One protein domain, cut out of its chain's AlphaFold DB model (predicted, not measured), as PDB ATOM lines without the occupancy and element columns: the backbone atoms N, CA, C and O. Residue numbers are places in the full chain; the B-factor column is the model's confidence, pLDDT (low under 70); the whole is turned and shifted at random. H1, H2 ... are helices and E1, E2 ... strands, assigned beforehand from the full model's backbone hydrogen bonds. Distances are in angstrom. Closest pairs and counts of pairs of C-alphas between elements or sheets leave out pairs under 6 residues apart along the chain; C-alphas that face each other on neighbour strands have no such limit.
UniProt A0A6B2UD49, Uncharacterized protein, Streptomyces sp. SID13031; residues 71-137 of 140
ATOM      1  N   LEU A  71     192.462 241.731 147.335       85.75
ATOM      2  CA  LEU A  71     192.879 242.145 145.991       85.75
ATOM      3  C   LEU A  71     193.699 243.430 146.037       85.75
ATOM      4  O   LEU A  71     193.367 244.360 146.757       85.75
ATOM      5  N   VAL A  72     194.734 243.497 145.211       86.50
ATOM      6  CA  VAL A  72     195.553 244.687 145.004       86.50
ATOM      7  C   VAL A  72     195.419 245.132 143.557       86.50
ATOM      8  O   VAL A  72     195.617 244.336 142.635       86.50
ATOM      9  N   PHE A  73     195.108 246.409 143.372       85.62
ATOM     10  CA  PHE A  73     195.116 247.110 142.098       85.62
ATOM     11  C   PHE A  73     196.285 248.089 142.088       85.62
ATOM     12  O   PHE A  73     196.216 249.142 142.714       85.62
ATOM     13  N   ASP A  74     197.364 247.745 141.392       85.75
ATOM     14  CA  ASP A  74     198.524 248.620 141.234       85.75
ATOM     15  C   ASP A  74     198.387 249.425 139.939       85.75
ATOM     16  O   ASP A  74     198.607 248.924 138.836       85.75
ATOM     17  N   LEU A  75     197.975 250.681 140.095       83.50
ATOM     18  CA  LEU A  75     197.737 251.638 139.019       83.50
ATOM     19  C   LEU A  75     198.993 252.448 138.665       83.50
ATOM     20  O   LEU A  75     198.939 253.323 137.798       83.50
ATOM     21  N   ARG A  76     200.132 252.198 139.324       84.44
ATOM     22  CA  ARG A  76     201.385 252.895 139.013       84.44
ATOM     23  C   ARG A  76     201.888 252.488 137.630       84.44
ATOM     24  O   ARG A  76     201.840 251.321 137.236       84.44
ATOM     25  N   ALA A  77     202.436 253.456 136.899       80.44
ATOM     26  CA  ALA A  77     203.044 253.194 135.601       80.44
ATOM     27  C   ALA A  77     204.197 252.181 135.739       80.44
ATOM     28  O   ALA A  77     205.124 252.388 136.518       80.44
ATOM     29  N   GLY A  78     204.136 251.084 134.977       75.12
ATOM     30  CA  GLY A  78     205.158 250.031 134.992       75.12
ATOM     31  C   GLY A  78     204.943 248.916 136.021       75.12
ATOM     32  O   GLY A  78     205.823 248.069 136.173       75.12
ATOM     33  N   ALA A  79     203.795 248.871 136.709       76.38
ATOM     34  CA  ALA A  79     203.453 247.746 137.574       76.38
ATOM     35  C   ALA A  79     203.448 246.420 136.787       76.38
ATOM     36  O   ALA A  79     202.701 246.250 135.824       76.38
ATOM     37  N   LEU A  80     204.265 245.453 137.222       73.81
ATOM     38  CA  LEU A  80     204.375 244.137 136.572       73.81
ATOM     39  C   LEU A  80     203.086 243.309 136.695       73.81
ATOM     40  O   LEU A  80     202.800 242.470 135.844       73.81
ATOM     41  N   ARG A  81     202.329 243.521 137.778       75.69
ATOM     42  CA  ARG A  81     201.065 242.835 138.079       75.69
ATOM     43  C   ARG A  81     200.016 243.864 138.508       75.69
ATOM     44  O   ARG A  81     199.831 244.059 139.709       75.69
ATOM     45  N   PRO A  82     199.346 244.522 137.546       75.19
ATOM     46  CA  PRO A  82     198.405 245.602 137.841       75.19
ATOM     47  C   PRO A  82     197.195 245.135 138.656       75.19
ATOM     48  O   PRO A  82     196.582 245.938 139.346       75.19
ATOM     49  N   ILE A  83     196.863 243.842 138.617       80.06
ATOM     50  CA  ILE A  83     195.846 243.226 139.474       80.06
ATOM     51  C   ILE A  83     196.424 241.916 140.017       80.06
ATOM     52  O   ILE A  83     196.890 241.090 139.230       80.06
ATOM     53  N   HIS A  84     196.424 241.723 141.336       80.88
ATOM     54  CA  HIS A  84     196.880 240.480 141.978       80.88
ATOM     55  C   HIS A  84     196.256 240.290 143.368       80.88
ATOM     56  O   HIS A  84     195.738 241.240 143.948       80.88
ATOM     57  N   ARG A  85     196.298 239.070 143.926       83.56
ATOM     58  CA  ARG A  85     195.922 238.832 145.330       83.56
ATOM     59  C   ARG A  85     197.098 239.075 146.271       83.56
ATOM     60  O   ARG A  85     198.253 238.828 145.923       83.56
ATOM     61  N   SER A  86     196.794 239.517 147.487       85.12
ATOM     62  CA  SER A  86     197.765 239.667 148.571       85.12
ATOM     63  C   SER A  86     197.234 239.056 149.861       85.12
ATOM     64  O   SER A  86     196.143 239.391 150.316       85.12
ATOM     65  N   ARG A  87     198.043 238.199 150.495       86.56
ATOM     66  CA  ARG A  87     197.745 237.633 151.825       86.56
ATOM     67  C   ARG A  87     197.976 238.619 152.972       86.56
ATOM     68  O   ARG A  87     197.624 238.314 154.105       86.56
ATOM     69  N   ALA A  88     198.572 239.780 152.694       87.44
ATOM     70  CA  ALA A  88     198.634 240.872 153.665       87.44
ATOM     71  C   ALA A  88     197.261 241.540 153.869       87.44
ATOM     72  O   ALA A  88     197.088 242.282 154.832       87.44
ATOM     73  N   LEU A  89     196.310 241.265 152.973       84.69
ATOM     74  CA  LEU A  89     194.930 241.723 153.025       84.69
ATOM     75  C   LEU A  89     194.005 240.544 153.335       84.69
ATOM     76  O   LEU A  89     194.249 239.412 152.899       84.69
ATOM     77  N   ARG A  90     192.924 240.810 154.066       83.44
ATOM     78  CA  ARG A  90     191.881 239.818 154.342       83.44
ATOM     79  C   ARG A  90     191.037 239.564 153.099       83.44
ATOM     80  O   ARG A  90     190.954 240.391 152.192       83.44
ATOM     81  N   HIS A  91     190.379 238.410 153.052       80.06
ATOM     82  CA  HIS A  91     189.381 238.178 152.016       80.06
ATOM     83  C   HIS A  91     188.261 239.225 152.111       80.06
ATOM     84  O   HIS A  91     187.808 239.535 153.208       80.06
ATOM     85  N   GLY A  92     187.860 239.784 150.967       76.62
ATOM     86  CA  GLY A  92     186.934 240.919 150.896       76.62
ATOM     87  C   GLY A  92     187.610 242.292 150.991       76.62
ATOM     88  O   GLY A  92     186.980 243.289 150.668       76.62
ATOM     89  N   GLU A  93     188.894 242.372 151.354       85.75
ATOM     90  CA  GLU A  93     189.634 243.634 151.315       85.75
ATOM     91  C   GLU A  93     190.225 243.903 149.930       85.75
ATOM     92  O   GLU A  93     190.642 242.997 149.193       85.75
ATOM     93  N   LEU A  94     190.293 245.187 149.606       85.94
ATOM     94  CA  LEU A  94     190.847 245.721 148.379       85.94
ATOM     95  C   LEU A  94     191.825 246.852 148.705       85.94
ATOM     96  O   LEU A  94     191.503 247.771 149.456       85.94
ATOM     97  N   GLU A  95     192.995 246.827 148.082       90.31
ATOM     98  CA  GLU A  95     193.960 247.919 148.112       90.31
ATOM     99  C   GLU A  95     194.182 248.450 146.695       90.31
ATOM    100  O   GLU A  95     194.506 247.698 145.780       90.31
ATOM    101  N   VAL A  96     194.013 249.754 146.502       88.88
ATOM    102  CA  VAL A  96     194.334 250.447 145.254       88.88
ATOM    103  C   VAL A  96     195.585 251.280 145.495       88.88
ATOM    104  O   VAL A  96     195.584 252.196 146.315       88.88
ATOM    105  N   VAL A  97     196.660 250.949 144.789       88.06
ATOM    106  CA  VAL A  97     197.953 251.630 144.862       88.06
ATOM    107  C   VAL A  97     198.089 252.521 143.637       88.06
ATOM    108  O   VAL A  97     198.144 252.039 142.510       88.06
ATOM    109  N   ALA A  98     198.162 253.825 143.856       87.31
ATOM    110  CA  ALA A  98     198.357 254.828 142.821       87.31
ATOM    111  C   ALA A  98     199.672 255.593 143.054       87.31
ATOM    112  O   ALA A  98     200.430 255.312 143.985       87.31
ATOM    113  N   VAL A  99     199.997 256.528 142.157       82.62
ATOM    114  CA  VAL A  99     201.229 257.337 142.263       82.62
ATOM    115  C   VAL A  99     201.143 258.334 143.424       82.62
ATOM    116  O   VAL A  99     202.157 258.670 144.030       82.62
ATOM    117  N   ASP A 100     199.937 258.794 143.732       83.50
ATOM    118  CA  ASP A 100     199.617 259.801 144.742       83.50
ATOM    119  C   ASP A 100     199.265 259.209 146.115       83.50
ATOM    120  O   ASP A 100     199.252 259.939 147.107       83.50
ATOM    121  N   GLY A 101     199.035 257.898 146.214       84.88
ATOM    122  CA  GLY A 101     198.763 257.260 147.494       84.88
ATOM    123  C   GLY A 101     198.207 255.846 147.404       84.88
ATOM    124  O   GLY A 101     198.254 255.184 146.368       84.88
ATOM    125  N   VAL A 102     197.693 255.382 148.543       89.31
ATOM    126  CA  VAL A 102     197.090 254.056 148.704       89.31
ATOM    127  C   VAL A 102     195.698 254.216 149.298       89.31
ATOM    128  O   VAL A 102     195.542 254.810 150.365       89.31
ATOM    129  N   LEU A 103     194.700 253.655 148.623       87.88
ATOM    130  CA  LEU A 103     193.331 253.535 149.113       87.88
ATOM    131  C   LEU A 103     193.091 252.095 149.568       87.88
ATOM    132  O   LEU A 103     193.403 251.156 148.839       87.88
ATOM    133  N   ARG A 104     192.504 251.916 150.752       89.31
ATOM    134  CA  ARG A 104     192.054 250.609 151.243       89.31
ATOM    135  C   ARG A 104     190.553 250.619 151.439       89.31
ATOM    136  O   ARG A 104     190.027 251.532 152.067       89.31
ATOM    137  N   ILE A 105     189.899 249.591 150.924       84.50
ATOM    138  CA  ILE A 105     188.463 249.387 151.040       84.50
ATOM    139  C   ILE A 105     188.252 248.023 151.695       84.50
ATOM    140  O   ILE A 105     188.752 247.005 151.213       84.50
ATOM    141  N   ALA A 106     187.557 248.019 152.828       84.88
ATOM    142  CA  ALA A 106     187.116 246.797 153.490       84.88
ATOM    143  C   ALA A 106     185.774 246.338 152.906       84.88
ATOM    144  O   ALA A 106     185.049 247.147 152.328       84.88
ATOM    145  N   ASP A 107     185.460 245.051 153.060       79.88
ATOM    146  CA  ASP A 107     184.158 244.463 152.714       79.88
ATOM    147  C   ASP A 107     183.671 244.790 151.290       79.88
ATOM    148  O   ASP A 107     182.503 245.092 151.050       79.88
ATOM    149  N   CYS A 108     184.583 244.728 150.319       74.25
ATOM    150  CA  CYS A 108     184.255 244.919 148.914       74.25
ATOM    151  C   CYS A 108     183.378 243.784 148.396       74.25
ATOM    152  O   CYS A 108     183.755 242.609 148.435       74.25
ATOM    153  N   ASP A 109     182.242 244.157 147.816       74.19
ATOM    154  CA  ASP A 109     181.403 243.230 147.079       74.19
ATOM    155  C   ASP A 109     181.967 242.919 145.680       74.19
ATOM    156  O   ASP A 109     182.928 243.516 145.182       74.19
ATOM    157  N   GLY A 110     181.358 241.933 145.021       70.25
ATOM    158  CA  GLY A 110     181.765 241.527 143.679       70.25
ATOM    159  C   GLY A 110     181.532 242.594 142.604       70.25
ATOM    160  O   GLY A 110     182.217 242.564 141.577       70.25
ATOM    161  N   GLU A 111     180.603 243.532 142.809       72.44
ATOM    162  CA  GLU A 111     180.254 244.558 141.822       72.44
ATOM    163  C   GLU A 111     181.315 245.655 141.763       72.44
ATOM    164  O   GLU A 111     181.790 245.988 140.671       72.44
ATOM    165  N   LEU A 112     181.767 246.146 142.921       72.75
ATOM    166  CA  LEU A 112     182.847 247.124 143.023       72.75
ATOM    167  C   LEU A 112     184.147 246.577 142.430       72.75
ATOM    168  O   LEU A 112     184.809 247.243 141.629       72.75
ATOM    169  N   ILE A 113     184.496 245.327 142.748       71.00
ATOM    170  CA  ILE A 113     185.698 244.698 142.191       71.00
ATOM    171  C   ILE A 113     185.559 244.565 140.661       71.00
ATOM    172  O   ILE A 113     186.517 244.820 139.918       71.00
ATOM    173  N   ALA A 114     184.372 244.208 140.150       70.38
ATOM    174  CA  ALA A 114     184.123 244.103 138.709       70.38
ATOM    175  C   ALA A 114     184.256 245.453 138.000       70.38
ATOM    176  O   ALA A 114     184.813 245.524 136.899       70.38
ATOM    177  N   ALA A 115     183.782 246.521 138.636       72.12
ATOM    178  CA  ALA A 115     183.918 247.890 138.169       72.12
ATOM    179  C   ALA A 115     185.390 248.286 138.039       72.12
ATOM    180  O   ALA A 115     185.867 248.611 136.950       72.12
ATOM    181  N   LEU A 116     186.144 248.163 139.128       71.06
ATOM    182  CA  LEU A 116     187.555 248.543 139.173       71.06
ATOM    183  C   LEU A 116     188.403 247.732 138.191       71.06
ATOM    184  O   LEU A 116     189.280 248.275 137.524       71.06
ATOM    185  N   THR A 117     188.067 246.460 137.987       67.56
ATOM    186  CA  THR A 117     188.691 245.623 136.953       67.56
ATOM    187  C   THR A 117     188.469 246.172 135.545       67.56
ATOM    188  O   THR A 117     189.403 246.205 134.738       67.56
ATOM    189  N   ARG A 118     187.250 246.622 135.222       69.38
ATOM    190  CA  ARG A 118     186.952 247.224 133.910       69.38
ATOM    191  C   ARG A 118     187.703 248.539 133.711       69.38
ATOM    192  O   ARG A 118     188.170 248.781 132.599       69.38
ATOM    193  N   LEU A 119     187.840 249.345 134.768       69.44
ATOM    194  CA  LEU A 119     188.651 250.568 134.760       69.44
ATOM    195  C   LEU A 119     190.123 250.257 134.500       69.44
ATOM    196  O   LEU A 119     190.686 250.759 133.530       69.44
ATOM    197  N   ALA A 120     190.715 249.364 135.294       64.56
ATOM    198  CA  ALA A 120     192.121 248.982 135.173       64.56
ATOM    199  C   ALA A 120     192.450 248.312 133.824       64.56
ATOM    200  O   ALA A 120     193.569 248.411 133.334       64.56
ATOM    201  N   SER A 121     191.464 247.673 133.183       64.69
ATOM    202  CA  SER A 121     191.609 247.084 131.842       64.69
ATOM    203  C   SER A 121     191.411 248.085 130.688       64.69
ATOM    204  O   SER A 121     191.372 247.664 129.530       64.69
ATOM    205  N   GLY A 122     191.215 249.379 130.970       61.06
ATOM    206  CA  GLY A 122     191.029 250.425 129.956       61.06
ATOM    207  C   GLY A 122     189.660 250.425 129.260       61.06
ATOM    208  O   GLY A 122     189.537 250.949 128.158       61.06
ATOM    209  N   ARG A 123     188.622 249.822 129.862       57.53
ATOM    210  CA  ARG A 123     187.279 249.662 129.259       57.53
ATOM    211  C   ARG A 123     186.178 250.475 129.960       57.53
ATOM    212  O   ARG A 123     185.038 250.016 130.009       57.53
ATOM    213  N   GLY A 124     186.484 251.627 130.562       48.75
ATOM    214  CA  GLY A 124     185.570 252.252 131.531       48.75
ATOM    215  C   GLY A 124     185.433 253.771 131.474       48.75
ATOM    216  O   GLY A 124     185.979 254.441 132.333       48.75
ATOM    217  N   GLU A 125     184.610 254.307 130.569       48.81
ATOM    218  CA  GLU A 125     184.087 255.683 130.710       48.81
ATOM    219  C   GLU A 125     182.884 255.742 131.676       48.81
ATOM    220  O   GLU A 125     182.749 256.680 132.450       48.81
ATOM    221  N   LYS A 126     182.032 254.704 131.709       48.03
ATOM    222  CA  LYS A 126     180.844 254.638 132.594       48.03
ATOM    223  C   LYS A 126     181.136 254.215 134.039       48.03
ATOM    224  O   LYS A 126     180.227 254.176 134.859       48.03
ATOM    225  N   THR A 127     182.376 253.855 134.345       49.72
ATOM    226  CA  THR A 127     182.717 253.165 135.594       49.72
ATOM    227  C   THR A 127     183.210 254.108 136.694       49.72
ATOM    228  O   THR A 127     183.134 253.758 137.865       49.72
ATOM    229  N   VAL A 128     183.670 255.312 136.336       50.31
ATOM    230  CA  VAL A 128     184.183 256.312 137.291       50.31
ATOM    231  C   VAL A 128     183.079 256.796 138.240       50.31
ATOM    232  O   VAL A 128     183.274 256.768 139.449       50.31
ATOM    233  N   ALA A 129     181.890 257.111 137.715       46.53
ATOM    234  CA  ALA A 129     180.762 257.605 138.513       46.53
ATOM    235  C   ALA A 129     180.317 256.626 139.622       46.53
ATOM    236  O   ALA A 129     179.966 257.042 140.719       46.53
ATOM    237  N   MET A 130     180.382 255.317 139.361       50.50
ATOM    238  CA  MET A 130     179.992 254.282 140.328       50.50
ATOM    239  C   MET A 130     181.032 254.104 141.449       50.50
ATOM    240  O   MET A 130     180.688 253.808 142.592       50.50
ATOM    241  N   VAL A 131     182.317 254.305 141.134       53.09
ATOM    242  CA  VAL A 131     183.404 254.269 142.127       53.09
ATOM    243  C   VAL A 131     183.342 255.495 143.036       53.09
ATOM    244  O   VAL A 131     183.508 255.352 144.244       53.09
ATOM    245  N   GLU A 132     183.050 256.674 142.483       53.72
ATOM    246  CA  GLU A 132     182.855 257.903 143.264       53.72
ATOM    247  C   GLU A 132     181.691 257.772 144.256       53.72
ATOM    248  O   GLU A 132     181.826 258.155 145.412       53.72
ATOM    249  N   GLU A 133     180.576 257.156 143.863       54.50
ATOM    250  CA  GLU A 133     179.424 256.962 144.754       54.50
ATOM    251  C   GLU A 133     179.729 256.002 145.923       54.50
ATOM    252  O   GLU A 133     179.274 256.211 147.048       54.50
ATOM    253  N   THR A 134     180.568 254.989 145.684       54.41
ATOM    254  CA  THR A 134     180.921 253.969 146.688       54.41
ATOM    255  C   THR A 134     182.030 254.441 147.637       54.41
ATOM    256  O   THR A 134     181.981 254.173 148.835       54.41
ATOM    257  N   ALA A 135     183.025 255.179 147.129       48.56
ATOM    258  CA  ALA A 135     184.166 255.661 147.912       48.56
ATOM    259  C   ALA A 135     183.822 256.824 148.864       48.56
ATOM    260  O   ALA A 135     184.583 257.109 149.787       48.56
ATOM    261  N   VAL A 136     182.689 257.501 148.650       48.16
ATOM    262  CA  VAL A 136     182.277 258.680 149.431       48.16
ATOM    263  C   VAL A 136     181.376 258.310 150.617       48.16
ATOM    264  O   VAL A 136     181.081 259.173 151.441       48.16
ATOM    265  N   SER A 137     180.976 257.043 150.775       37.78
ATOM    266  CA  SER A 137     180.204 256.621 151.948       37.78
ATOM    267  C   SER A 137     181.123 256.540 153.177       37.78
ATOM    268  O   SER A 137     181.967 255.642 153.249       37.78
TER     269      SER A 137
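Overview. This is residues 71 to 137 of the 140 residues of an uncharacterized protein of Streptomyces sp. SID13031 (UniProt A0A6B2UD49). A small, strongly twisted sheet of four short strands forms a wall, with H1 covering part of one face and running along E1, while the other face has no named helix on it. H2 packs on H1 at a steep tilt and is not on the sheet. The printed part has 67 residues with four named strands and then two named helices, in the order E1 E2 E3 E4 H1 H2. The sheet's order is E2 E1 E3 E4, mixed, and the class is mixed, helices and strands. The whole is compact, with a radius of gyration of the C-alphas of 11.4 A and a rounded outline of 28 by 26 by 21 A.

Arrangement. Start at E1, residues 71 to 74, an inner strand. After a short link you reach E2, residues 83 to 86, an edge strand antiparallel to E1 in a hairpin; look at N 72 and O 84, 2.8 A apart. E3, residues 94 to 97, is the parallel neighbour of E1 at 12 degrees, with N 95 and O 71 at 2.8 A. E4, residues 102 to 105, is the other edge strand and makes an antiparallel hairpin with E3; N 96 and O 103 are 2.8 A apart. H1, residues 110 to 120, is on the sheet at a height over the sheet of 9.8 A, from a local plane that only just has enough C-alphas, 6. It lies over E1 and along it, at 17 degrees on the local plane; the closest C-alphas of the two are those of Phe 73 and Ala 120, 7.8 A apart. H2, residues 128 to 135, touches H1, their closest C-alphas being those of Leu 112 and Val 131 at 7.2 A; they run opposite ways at a steep tilt of 46 degrees. H2 is only just not on the sheet, with 4 pairs of C-alphas within 10 A. In H1 and H2 every O i to N i+4 pair is within hydrogen-bond range.

Along the chain. Find C-alpha 71 at (192.879, 242.145, 145.991), where E1 begins its 9.8 A. E2, E3 and E4 measure 10.0, 9.9 and 10.1 A. H1 runs 15.3 A from C-alpha 110 at (181.765, 241.527, 143.679), and H2 runs 10.6 A to C-alpha 135 at (184.166, 255.661, 147.912).

Size, cuts and confidence. The two C-alphas farthest apart are those of Leu 80 and Ser 137, 31.2 A. The printed part has no cut, and none of its links between named elements is long. The mean pLDDT of the printed part is 72.9; look at residues 117 to 137, which are under 70.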